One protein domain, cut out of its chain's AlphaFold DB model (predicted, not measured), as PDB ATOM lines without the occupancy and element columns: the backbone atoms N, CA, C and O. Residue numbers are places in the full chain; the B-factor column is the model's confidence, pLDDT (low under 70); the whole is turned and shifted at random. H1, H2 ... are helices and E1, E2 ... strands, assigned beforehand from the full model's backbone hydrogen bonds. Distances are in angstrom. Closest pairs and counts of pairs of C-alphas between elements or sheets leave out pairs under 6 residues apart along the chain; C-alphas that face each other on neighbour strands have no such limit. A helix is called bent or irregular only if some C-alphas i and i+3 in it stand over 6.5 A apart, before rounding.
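AT A GLANCE: This is residues 8 to 76 of the 101 residues of the protein "Glycos_transf_1 domain-containing protein" of Alishewanella sp. 34-51-39 (UniProt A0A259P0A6). What is the shape? One short strand, E1, lies in the middle of a compact, only just flat domain, with H1 and H2 side by side toward one end and H3 on the other side of E1. Residues 8 to 9 run beside residues 31 to 32 of E1, parallel, and the tail, residues 66 to 76, runs along the rim from H3 toward the end of H1. What is it made of? The 69 printed residues hold three named helices and one named strand in the order H1, E1, H2, H3; the class is mostly helix, though under half of the residues are in named elements. The radius of gyration of the C-alphas is 11.2 A, and the spans are 31 by 29 by 16 A.

IN THESE COORDINATES: Where are the first elements? H1 is residues 18 to 25, from C-alpha 18 at (27.222, 6.694, 18.788), and E1 is residues 30 to 32. Where are the others? H2 is residues 36 to 44, 14.1 A long, and irregular: C-alphas 40 and 43 are 7.9 A apart. H3 is residues 55 to 65, 15.0 A long, ending at C-alpha 65 at (40.044, -6.859, 8.373).

HOW THE PARTS SIT: What is near E1? Its closest C-alphas to H1 are Ile 30 and Ala 23, 7.3 A; to H2, Ala 32 and Ala 38, 6.7 A; to H3, Val 31 and Arg 61, 7.1 A. E1 pairs with no named strand. How do the helices stand? H1 and H2 are close but not clearly touching, the closest C-alphas being Phe 20 and Ala 38, 7.4 A, and run the same way at a shallow tilt of 21 degrees. H3 is apart from both. Are their backbones regular? Every O i to N i+4 pair is within hydrogen-bond range in H1 and H3, and 3 of 5 in H2.

THE WHOLE: How large is it? The C-alphas farthest apart, Ala 56 and Met 76, are 31.5 A apart. Is anything missing or uncertain? The printed part has no cut, no link is long, and no printed residue has a pLDDT under 70.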
ATOM      1  N   VAL A   8      30.853  -2.955  10.920       97.38
ATOM      2  CA  VAL A   8      31.018  -2.343   9.600       97.38
ATOM      3  C   VAL A   8      29.962  -1.264   9.414       97.38
ATOM      4  O   VAL A   8      28.769  -1.546   9.492       97.38
ATOM      5  N   SER A   9      30.398  -0.042   9.119       97.62
ATOM      6  CA  SER A   9      29.519   1.060   8.729       97.62
ATOM      7  C   SER A   9      29.819   1.493   7.298       97.62
ATOM      8  O   SER A   9      30.887   2.027   7.004       97.62
ATOM      9  N   ALA A  10      28.855   1.272   6.405       97.56
ATOM     10  CA  ALA A  10      28.880   1.734   5.015       97.56
ATOM     11  C   ALA A  10      28.032   3.005   4.815       97.56
ATOM     12  O   ALA A  10      27.483   3.236   3.739       97.56
ATOM     13  N   ALA A  11      27.857   3.800   5.873       97.38
ATOM     14  CA  ALA A  11      26.970   4.954   5.867       97.38
ATOM     15  C   ALA A  11      27.471   6.073   4.936       97.38
ATOM     16  O   ALA A  11      28.673   6.266   4.745       97.38
ATOM     17  N   ARG A  12      26.541   6.855   4.383       97.69
ATOM     18  CA  ARG A  12      26.865   8.108   3.671       97.69
ATOM     19  C   ARG A  12      26.947   9.304   4.614       97.69
ATOM     20  O   ARG A  12      27.653  10.261   4.329       97.69
ATOM     21  N   THR A  13      26.234   9.230   5.732       96.94
ATOM     22  CA  THR A  13      26.159  10.252   6.774       96.94
ATOM     23  C   THR A  13      26.036   9.555   8.120       96.94
ATOM     24  O   THR A  13      25.299   8.578   8.260       96.94
ATOM     25  N   GLU A  14      26.808  10.033   9.087       95.25
ATOM     26  CA  GLU A  14      26.683   9.663  10.491       95.25
ATOM     27  C   GLU A  14      27.322  10.816  11.287       95.25
ATOM     28  O   GLU A  14      28.538  10.998  11.186       95.25
ATOM     29  N   PRO A  15      26.528  11.640  11.999       91.88
ATOM     30  CA  PRO A  15      27.032  12.871  12.603       91.88
ATOM     31  C   PRO A  15      27.604  12.729  14.021       91.88
ATOM     32  O   PRO A  15      28.443  13.539  14.408       91.88
ATOM     33  N   PHE A  16      27.159  11.749  14.813       89.94
ATOM     34  CA  PHE A  16      27.434  11.715  16.260       89.94
ATOM     35  C   PHE A  16      28.472  10.672  16.673       89.94
ATOM     36  O   PHE A  16      29.188  10.850  17.655       89.94
ATOM     37  N   GLY A  17      28.549   9.572  15.942       93.50
ATOM     38  CA  GLY A  17      29.448   8.459  16.178       93.50
ATOM     39  C   GLY A  17      28.986   7.489  17.261       93.50
ATOM     40  O   GLY A  17      29.791   6.673  17.706       93.50
ATOM     41  N   LEU A  18      27.718   7.534  17.686       95.56
ATOM     42  CA  LEU A  18      27.222   6.694  18.788       95.56
ATOM     43  C   LEU A  18      27.345   5.201  18.474       95.56
ATOM     44  O   LEU A  18      27.834   4.439  19.302       95.56
ATOM     45  N   VAL A  19      27.024   4.798  17.244       95.75
ATOM     46  CA  VAL A  19      27.167   3.404  16.789       95.75
ATOM     47  C   VAL A  19      28.616   2.905  16.855       95.75
ATOM     48  O   VAL A  19      28.867   1.722  17.082       95.75
ATOM     49  N   PHE A  20      29.595   3.803  16.703       97.12
ATOM     50  CA  PHE A  20      31.003   3.454  16.877       97.12
ATOM     51  C   PHE A  20      31.349   3.295  18.356       97.12
ATOM     52  O   PHE A  20      32.074   2.367  18.690       97.12
ATOM     53  N   LEU A  21      30.802   4.133  19.245       96.25
ATOM     54  CA  LEU A  21      30.976   3.970  20.692       96.25
ATOM     55  C   LEU A  21      30.366   2.654  21.193       96.25
ATOM     56  O   LEU A  21      30.973   1.987  22.026       96.25
ATOM     57  N   GLU A  22      29.220   2.234  20.652       96.25
ATOM     58  CA  GLU A  22      28.608   0.930  20.945       96.25
ATOM     59  C   GLU A  22      29.506  -0.233  20.487       96.25
ATOM     60  O   GLU A  22      29.747  -1.181  21.241       96.25
ATOM     61  N   ALA A  23      30.058  -0.142  19.271       96.81
ATOM     62  CA  ALA A  23      31.004  -1.126  18.748       96.81
ATOM     63  C   ALA A  23      32.304  -1.171  19.570       96.81
ATOM     64  O   ALA A  23      32.803  -2.256  19.879       96.81
ATOM     65  N   MET A  24      32.820  -0.006  19.970       96.19
ATOM     66  CA  MET A  24      34.001   0.132  20.821       96.19
ATOM     67  C   MET A  24      33.762  -0.443  22.216       96.19
ATOM     68  O   MET A  24      34.606  -1.171  22.730       96.19
ATOM     69  N   HIS A  25      32.598  -0.183  22.813       95.69
ATOM     70  CA  HIS A  25      32.213  -0.767  24.095       95.69
ATOM     71  C   HIS A  25      32.145  -2.300  24.017       95.69
ATOM     72  O   HIS A  25      32.574  -2.994  24.934       95.69
ATOM     73  N   ALA A  26      31.684  -2.844  22.886       96.12
ATOM     74  CA  ALA A  26      31.731  -4.277  22.609       96.12
ATOM     75  C   ALA A  26      33.137  -4.793  22.226       96.12
ATOM     76  O   ALA A  26      33.301  -5.987  21.974       96.12
ATOM     77  N   GLY A  27      34.151  -3.932  22.147       96.31
ATOM     78  CA  GLY A  27      35.519  -4.287  21.770       96.31
ATOM     79  C   GLY A  27      35.659  -4.775  20.329       96.31
ATOM     80  O   GLY A  27      36.563  -5.555  20.041       96.31
ATOM     81  N   LEU A  28      34.762  -4.383  19.424       96.81
ATOM     82  CA  LEU A  28      34.807  -4.813  18.028       96.81
ATOM     83  C   LEU A  28      35.828  -3.991  17.233       96.81
ATOM     84  O   LEU A  28      35.823  -2.768  17.356       96.81
ATOM     85  N   PRO A  29      36.649  -4.603  16.359       96.56
ATOM     86  CA  PRO A  29      37.323  -3.853  15.311       96.56
ATOM     87  C   PRO A  29      36.298  -3.193  14.376       96.56
ATOM     88  O   PRO A  29      35.246  -3.767  14.078       96.56
ATOM     89  N   ILE A  30      36.626  -1.990  13.898       97.44
ATOM     90  CA  ILE A  30      35.720  -1.135  13.122       97.44
ATOM     91  C   ILE A  30      36.255  -0.930  11.701       97.44
ATOM     92  O   ILE A  30      37.421  -0.572  11.500       97.44
ATOM     93  N   VAL A  31      35.371  -1.105  10.718       97.81
ATOM     94  CA  VAL A  31      35.538  -0.644   9.333       97.81
ATOM     95  C   VAL A  31      34.427   0.355   9.050       97.81
ATOM     96  O   VAL A  31      33.250   0.021   9.151       97.81
ATOM     97  N   ALA A  32      34.779   1.591   8.712       98.00
ATOM     98  CA  ALA A  32      33.800   2.654   8.530       98.00
ATOM     99  C   ALA A  32      34.132   3.514   7.314       98.00
ATOM    100  O   ALA A  32      35.303   3.762   7.017       98.00
ATOM    101  N   THR A  33      33.101   3.998   6.632       98.31
ATOM    102  CA  THR A  33      33.215   5.115   5.692       98.31
ATOM    103  C   THR A  33      33.576   6.409   6.424       98.31
ATOM    104  O   THR A  33      33.382   6.549   7.630       98.31
ATOM    105  N   ALA A  34      34.125   7.379   5.695       97.69
ATOM    106  CA  ALA A  34      34.613   8.643   6.234       97.69
ATOM    107  C   ALA A  34      33.489   9.658   6.546       97.69
ATOM    108  O   ALA A  34      33.556  10.816   6.114       97.69
ATOM    109  N   THR A  35      32.464   9.222   7.285       98.00
ATOM    110  CA  THR A  35      31.403  10.078   7.838       98.00
ATOM    111  C   THR A  35      31.937  10.972   8.958       98.00
ATOM    112  O   THR A  35      33.075  10.838   9.409       98.00
ATOM    113  N   GLU A  36      31.137  11.932   9.392       97.56
ATOM    114  CA  GLU A  36      31.498  12.986  10.334       97.56
ATOM    115  C   GLU A  36      31.881  12.416  11.711       97.56
ATOM    116  O   GLU A  36      32.979  12.684  12.204       97.56
ATOM    117  N   GLY A  37      31.047  11.544  12.280       96.31
ATOM    118  CA  GLY A  37      31.324  10.844  13.533       96.31
ATOM    119  C   GLY A  37      32.505   9.876  13.417       96.31
ATOM    120  O   GLY A  37      33.334   9.788  14.325       96.31
ATOM    121  N   ALA A  38      32.666   9.213  12.266       97.38
ATOM    122  CA  ALA A  38      33.811   8.336  12.017       97.38
ATOM    123  C   ALA A  38      35.128   9.125  11.937       97.38
ATOM    124  O   ALA A  38      36.152   8.688  12.462       97.38
ATOM    125  N   LYS A  39      35.112  10.310  11.316       97.44
ATOM    126  CA  LYS A  39      36.252  11.240  11.279       97.44
ATOM    127  C   LYS A  39      36.589  11.767  12.668       97.44
ATOM    128  O   LYS A  39      37.767  11.802  13.014       97.44
ATOM    129  N   TYR A  40      35.581  12.118  13.469       95.75
ATOM    130  CA  TYR A  40      35.776  12.549  14.856       95.75
ATOM    131  C   TYR A  40      36.485  11.473  15.699       95.75
ATOM    132  O   TYR A  40      37.401  11.780  16.460       95.75
ATOM    133  N   LEU A  41      36.122  10.200  15.510       96.06
ATOM    134  CA  LEU A  41      36.701   9.062  16.236       96.06
ATOM    135  C   LEU A  41      37.911   8.417  15.540       96.06
ATOM    136  O   LEU A  41      38.500   7.486  16.090       96.06
ATOM    137  N   ARG A  42      38.345   8.926  14.377       95.19
ATOM    138  CA  ARG A  42      39.445   8.370  13.566       95.19
ATOM    139  C   ARG A  42      40.707   8.013  14.359       95.19
ATOM    140  O   ARG A  42      41.265   6.955  14.054       95.19
ATOM    141  N   PRO A  43      41.186   8.828  15.324       94.81
ATOM    142  CA  PRO A  43      42.396   8.505  16.083       94.81
ATOM    143  C   PRO A  43      42.284   7.223  16.914       94.81
ATOM    144  O   PRO A  43      43.297   6.671  17.322       94.81
ATOM    145  N   LEU A  44      41.060   6.758  17.173       94.75
ATOM    146  CA  LEU A  44      40.782   5.550  17.941       94.75
ATOM    147  C   LEU A  44      40.605   4.321  17.047       94.75
ATOM    148  O   LEU A  44      40.484   3.219  17.564       94.75
ATOM    149  N   PHE A  45      40.575   4.478  15.722       93.19
ATOM    150  CA  PHE A  45      40.425   3.361  14.793       93.19
ATOM    151  C   PHE A  45      41.782   2.836  14.327       93.19
ATOM    152  O   PHE A  45      42.653   3.590  13.889       93.19
ATOM    153  N   ASN A  46      41.911   1.510  14.317       85.56
ATOM    154  CA  ASN A  46      43.126   0.814  13.886       85.56
ATOM    155  C   ASN A  46      43.283   0.795  12.357       85.56
ATOM    156  O   ASN A  46      44.350   0.481  11.840       85.56
ATOM    157  N   ASN A  47      42.221   1.150  11.633       87.69
ATOM    158  CA  ASN A  47      42.154   1.143  10.181       87.69
ATOM    159  C   ASN A  47      41.922   2.550   9.633       87.69
ATOM    160  O   ASN A  47      41.387   3.428  10.312       87.69
ATOM    161  N   GLU A  48      42.295   2.752   8.373       94.38
ATOM    162  CA  GLU A  48      41.863   3.929   7.626       94.38
ATOM    163  C   GLU A  48      40.347   3.923   7.390       94.38
ATOM    164  O   GLU A  48      39.706   2.869   7.360       94.38
ATOM    165  N   LEU A  49      39.787   5.118   7.205       97.69
ATOM    166  CA  LEU A  49      38.392   5.271   6.815       97.69
ATOM    167  C   LEU A  49      38.243   5.037   5.315       97.69
ATOM    168  O   LEU A  49      39.062   5.475   4.506       97.69
ATOM    169  N   VAL A  50      37.150   4.383   4.951       98.19
ATOM    170  CA  VAL A  50      36.783   4.114   3.564       98.19
ATOM    171  C   VAL A  50      36.164   5.366   2.941       98.19
ATOM    172  O   VAL A  50      35.462   6.130   3.601       98.19
ATOM    173  N   GLY A  51      36.395   5.588   1.648       97.81
ATOM    174  CA  GLY A  51      35.698   6.651   0.918       97.81
ATOM    175  C   GLY A  51      34.187   6.396   0.880       97.81
ATOM    176  O   GLY A  51      33.759   5.263   0.662       97.81
ATOM    177  N   ILE A  52      33.378   7.438   1.078       98.06
ATOM    178  CA  ILE A  52      31.921   7.342   0.895       98.06
ATOM    179  C   ILE A  52      31.636   6.902  -0.547       98.06
ATOM    180  O   ILE A  52      32.334   7.316  -1.472       98.06
ATOM    181  N   ASP A  53      30.653   6.015  -0.720       97.94
ATOM    182  CA  ASP A  53      30.249   5.440  -2.011       97.94
ATOM    183  C   ASP A  53      31.346   4.675  -2.772       97.94
ATOM    184  O   ASP A  53      31.206   4.368  -3.954       97.94
ATOM    185  N   ASN A  54      32.424   4.282  -2.087       98.12
ATOM    186  CA  ASN A  54      33.502   3.497  -2.675       98.12
ATOM    187  C   ASN A  54      33.420   2.023  -2.247       98.12
ATOM    188  O   ASN A  54      34.140   1.564  -1.356       98.12
ATOM    189  N   ALA A  55      32.540   1.265  -2.907       97.62
ATOM    190  CA  ALA A  55      32.322  -0.154  -2.615       97.62
ATOM    191  C   ALA A  55      33.589  -1.012  -2.800       97.62
ATOM    192  O   ALA A  55      33.834  -1.924  -2.012       97.62
ATOM    193  N   ALA A  56      34.426  -0.700  -3.796       98.19
ATOM    194  CA  ALA A  56      35.677  -1.420  -4.039       98.19
ATOM    195  C   ALA A  56      36.671  -1.241  -2.879       98.19
ATOM    196  O   ALA A  56      37.279  -2.208  -2.417       98.19
ATOM    197  N   HIS A  57      36.797  -0.016  -2.363       97.56
ATOM    198  CA  HIS A  57      37.620   0.258  -1.191       97.56
ATOM    199  C   HIS A  57      37.038  -0.418   0.060       97.56
ATOM    200  O   HIS A  57      37.787  -1.056   0.799       97.56
ATOM    201  N   LEU A  58      35.715  -0.379   0.257       98.06
ATOM    202  CA  LEU A  58      35.065  -1.076   1.371       98.06
ATOM    203  C   LEU A  58      35.347  -2.584   1.339       98.06
ATOM    204  O   LEU A  58      35.777  -3.148   2.342       98.06
ATOM    205  N   ALA A  59      35.177  -3.223   0.180       98.12
ATOM    206  CA  ALA A  59      35.439  -4.648  -0.001       98.12
ATOM    207  C   ALA A  59      36.901  -5.005   0.309       98.12
ATOM    208  O   ALA A  59      37.162  -5.952   1.050       98.12
ATOM    209  N   LYS A  60      37.856  -4.205  -0.186       97.81
ATOM    210  CA  LYS A  60      39.281  -4.382   0.118       97.81
ATOM    211  C   LYS A  60      39.553  -4.282   1.621       97.81
ATOM    212  O   LYS A  60      40.268  -5.120   2.167       97.81
ATOM    213  N   ARG A  61      38.968  -3.292   2.304       96.81
ATOM    214  CA  ARG A  61      39.129  -3.131   3.757       96.81
ATOM    215  C   ARG A  61      38.527  -4.295   4.537       96.81
ATOM    216  O   ARG A  61      39.140  -4.725   5.508       96.81
ATOM    217  N   LEU A  62      37.382  -4.828   4.112       97.19
ATOM    218  CA  LEU A  62      36.766  -6.002   4.740       97.19
ATOM    219  C   LEU A  62      37.650  -7.250   4.612       97.19
ATOM    220  O   LEU A  62      37.854  -7.948   5.599       97.19
ATOM    221  N   GLN A  63      38.229  -7.492   3.432       97.38
ATOM    222  CA  GLN A  63      39.157  -8.612   3.206       97.38
ATOM    223  C   GLN A  63      40.432  -8.503   4.051       97.38
ATOM    224  O   GLN A  63      40.958  -9.504   4.526       97.38
ATOM    225  N   GLN A  64      40.943  -7.287   4.248       96.38
ATOM    226  CA  GLN A  64      42.086  -7.053   5.133       96.38
ATOM    227  C   GLN A  64      41.702  -7.266   6.600       96.38
ATOM    228  O   GLN A  64      42.426  -7.920   7.344       96.38
ATOM    229  N   GLN A  65      40.543  -6.749   7.008       96.62
ATOM    230  CA  GLN A  65      40.044  -6.859   8.373       96.62
ATOM    231  C   GLN A  65      39.716  -8.306   8.768       96.62
ATOM    232  O   GLN A  65      39.867  -8.663   9.933       96.62
ATOM    233  N   SER A  66      39.326  -9.163   7.818       96.19
ATOM    234  CA  SER A  66      39.076 -10.582   8.093       96.19
ATOM    235  C   SER A  66      40.332 -11.353   8.516       96.19
ATOM    236  O   SER A  66      40.208 -12.463   9.019       96.19
ATOM    237  N   GLN A  67      41.528 -10.788   8.314       96.75
ATOM    238  CA  GLN A  67      42.793 -11.386   8.753       96.75
ATOM    239  C   GLN A  67      43.117 -11.090  10.229       96.75
ATOM    240  O   GLN A  67      43.972 -11.757  10.802       96.75
ATOM    241  N   ASP A  68      42.456 -10.106  10.856       95.06
ATOM    242  CA  ASP A  68      42.658  -9.747  12.267       95.06
ATOM    243  C   ASP A  68      41.348  -9.286  12.918       95.06
ATOM    244  O   ASP A  68      41.064  -8.091  13.023       95.06
ATOM    245  N   LEU A  69      40.567 -10.248  13.404       95.06
ATOM    246  CA  LEU A  69      39.311 -10.021  14.125       95.06
ATOM    247  C   LEU A  69      39.500  -9.927  15.649       95.06
ATOM    248  O   LEU A  69      38.537 -10.070  16.405       95.06
ATOM    249  N   ALA A  70      40.729  -9.703  16.129       95.50
ATOM    250  CA  ALA A  70      40.980  -9.615  17.560       95.50
ATOM    251  C   ALA A  70      40.181  -8.464  18.191       95.50
ATOM    252  O   ALA A  70      40.094  -7.357  17.643       95.50
ATOM    253  N   ARG A  71      39.624  -8.720  19.383       95.56
ATOM    254  CA  ARG A  71      38.927  -7.694  20.167       95.56
ATOM    255  C   ARG A  71      39.873  -6.542  20.489       95.56
ATOM    256  O   ARG A  71      41.061  -6.740  20.747       95.56
ATOM    257  N   ARG A  72      39.332  -5.329  20.491       95.06
ATOM    258  CA  ARG A  72      40.071  -4.090  20.737       95.06
ATOM    259  C   ARG A  72      39.702  -3.512  22.094       95.06
ATOM    260  O   ARG A  72      38.552  -3.586  22.520       95.06
ATOM    261  N   GLN A  73      40.686  -2.915  22.753       95.75
ATOM    262  CA  GLN A  73      40.462  -2.098  23.938       95.75
ATOM    263  C   GLN A  73      40.458  -0.634  23.520       95.75
ATOM    264  O   GLN A  73      41.384  -0.167  22.859       95.75
ATOM    265  N   TYR A  74      39.412   0.077  23.920       95.62
ATOM    266  CA  TYR A  74      39.258   1.498  23.650       95.62
ATOM    267  C   TYR A  74      39.247   2.277  24.967       95.62
ATOM    268  O   TYR A  74      38.742   1.767  25.971       95.62
ATOM    269  N   PRO A  75      39.765   3.516  24.987       95.06
ATOM    270  CA  PRO A  75      39.739   4.367  26.172       95.06
ATOM    271  C   PRO A  75      38.323   4.926  26.394       95.06
ATOM    272  O   PRO A  75      38.050   6.093  26.117       95.06
ATOM    273  N   MET A  76      37.396   4.079  26.849       95.12
ATOM    274  CA  MET A  76      35.970   4.415  26.958       95.12
ATOM    275  C   MET A  76      35.660   5.442  28.047       95.12
ATOM    276  O   MET A  76      34.654   6.135  27.956       95.12
TER     277      MET A  76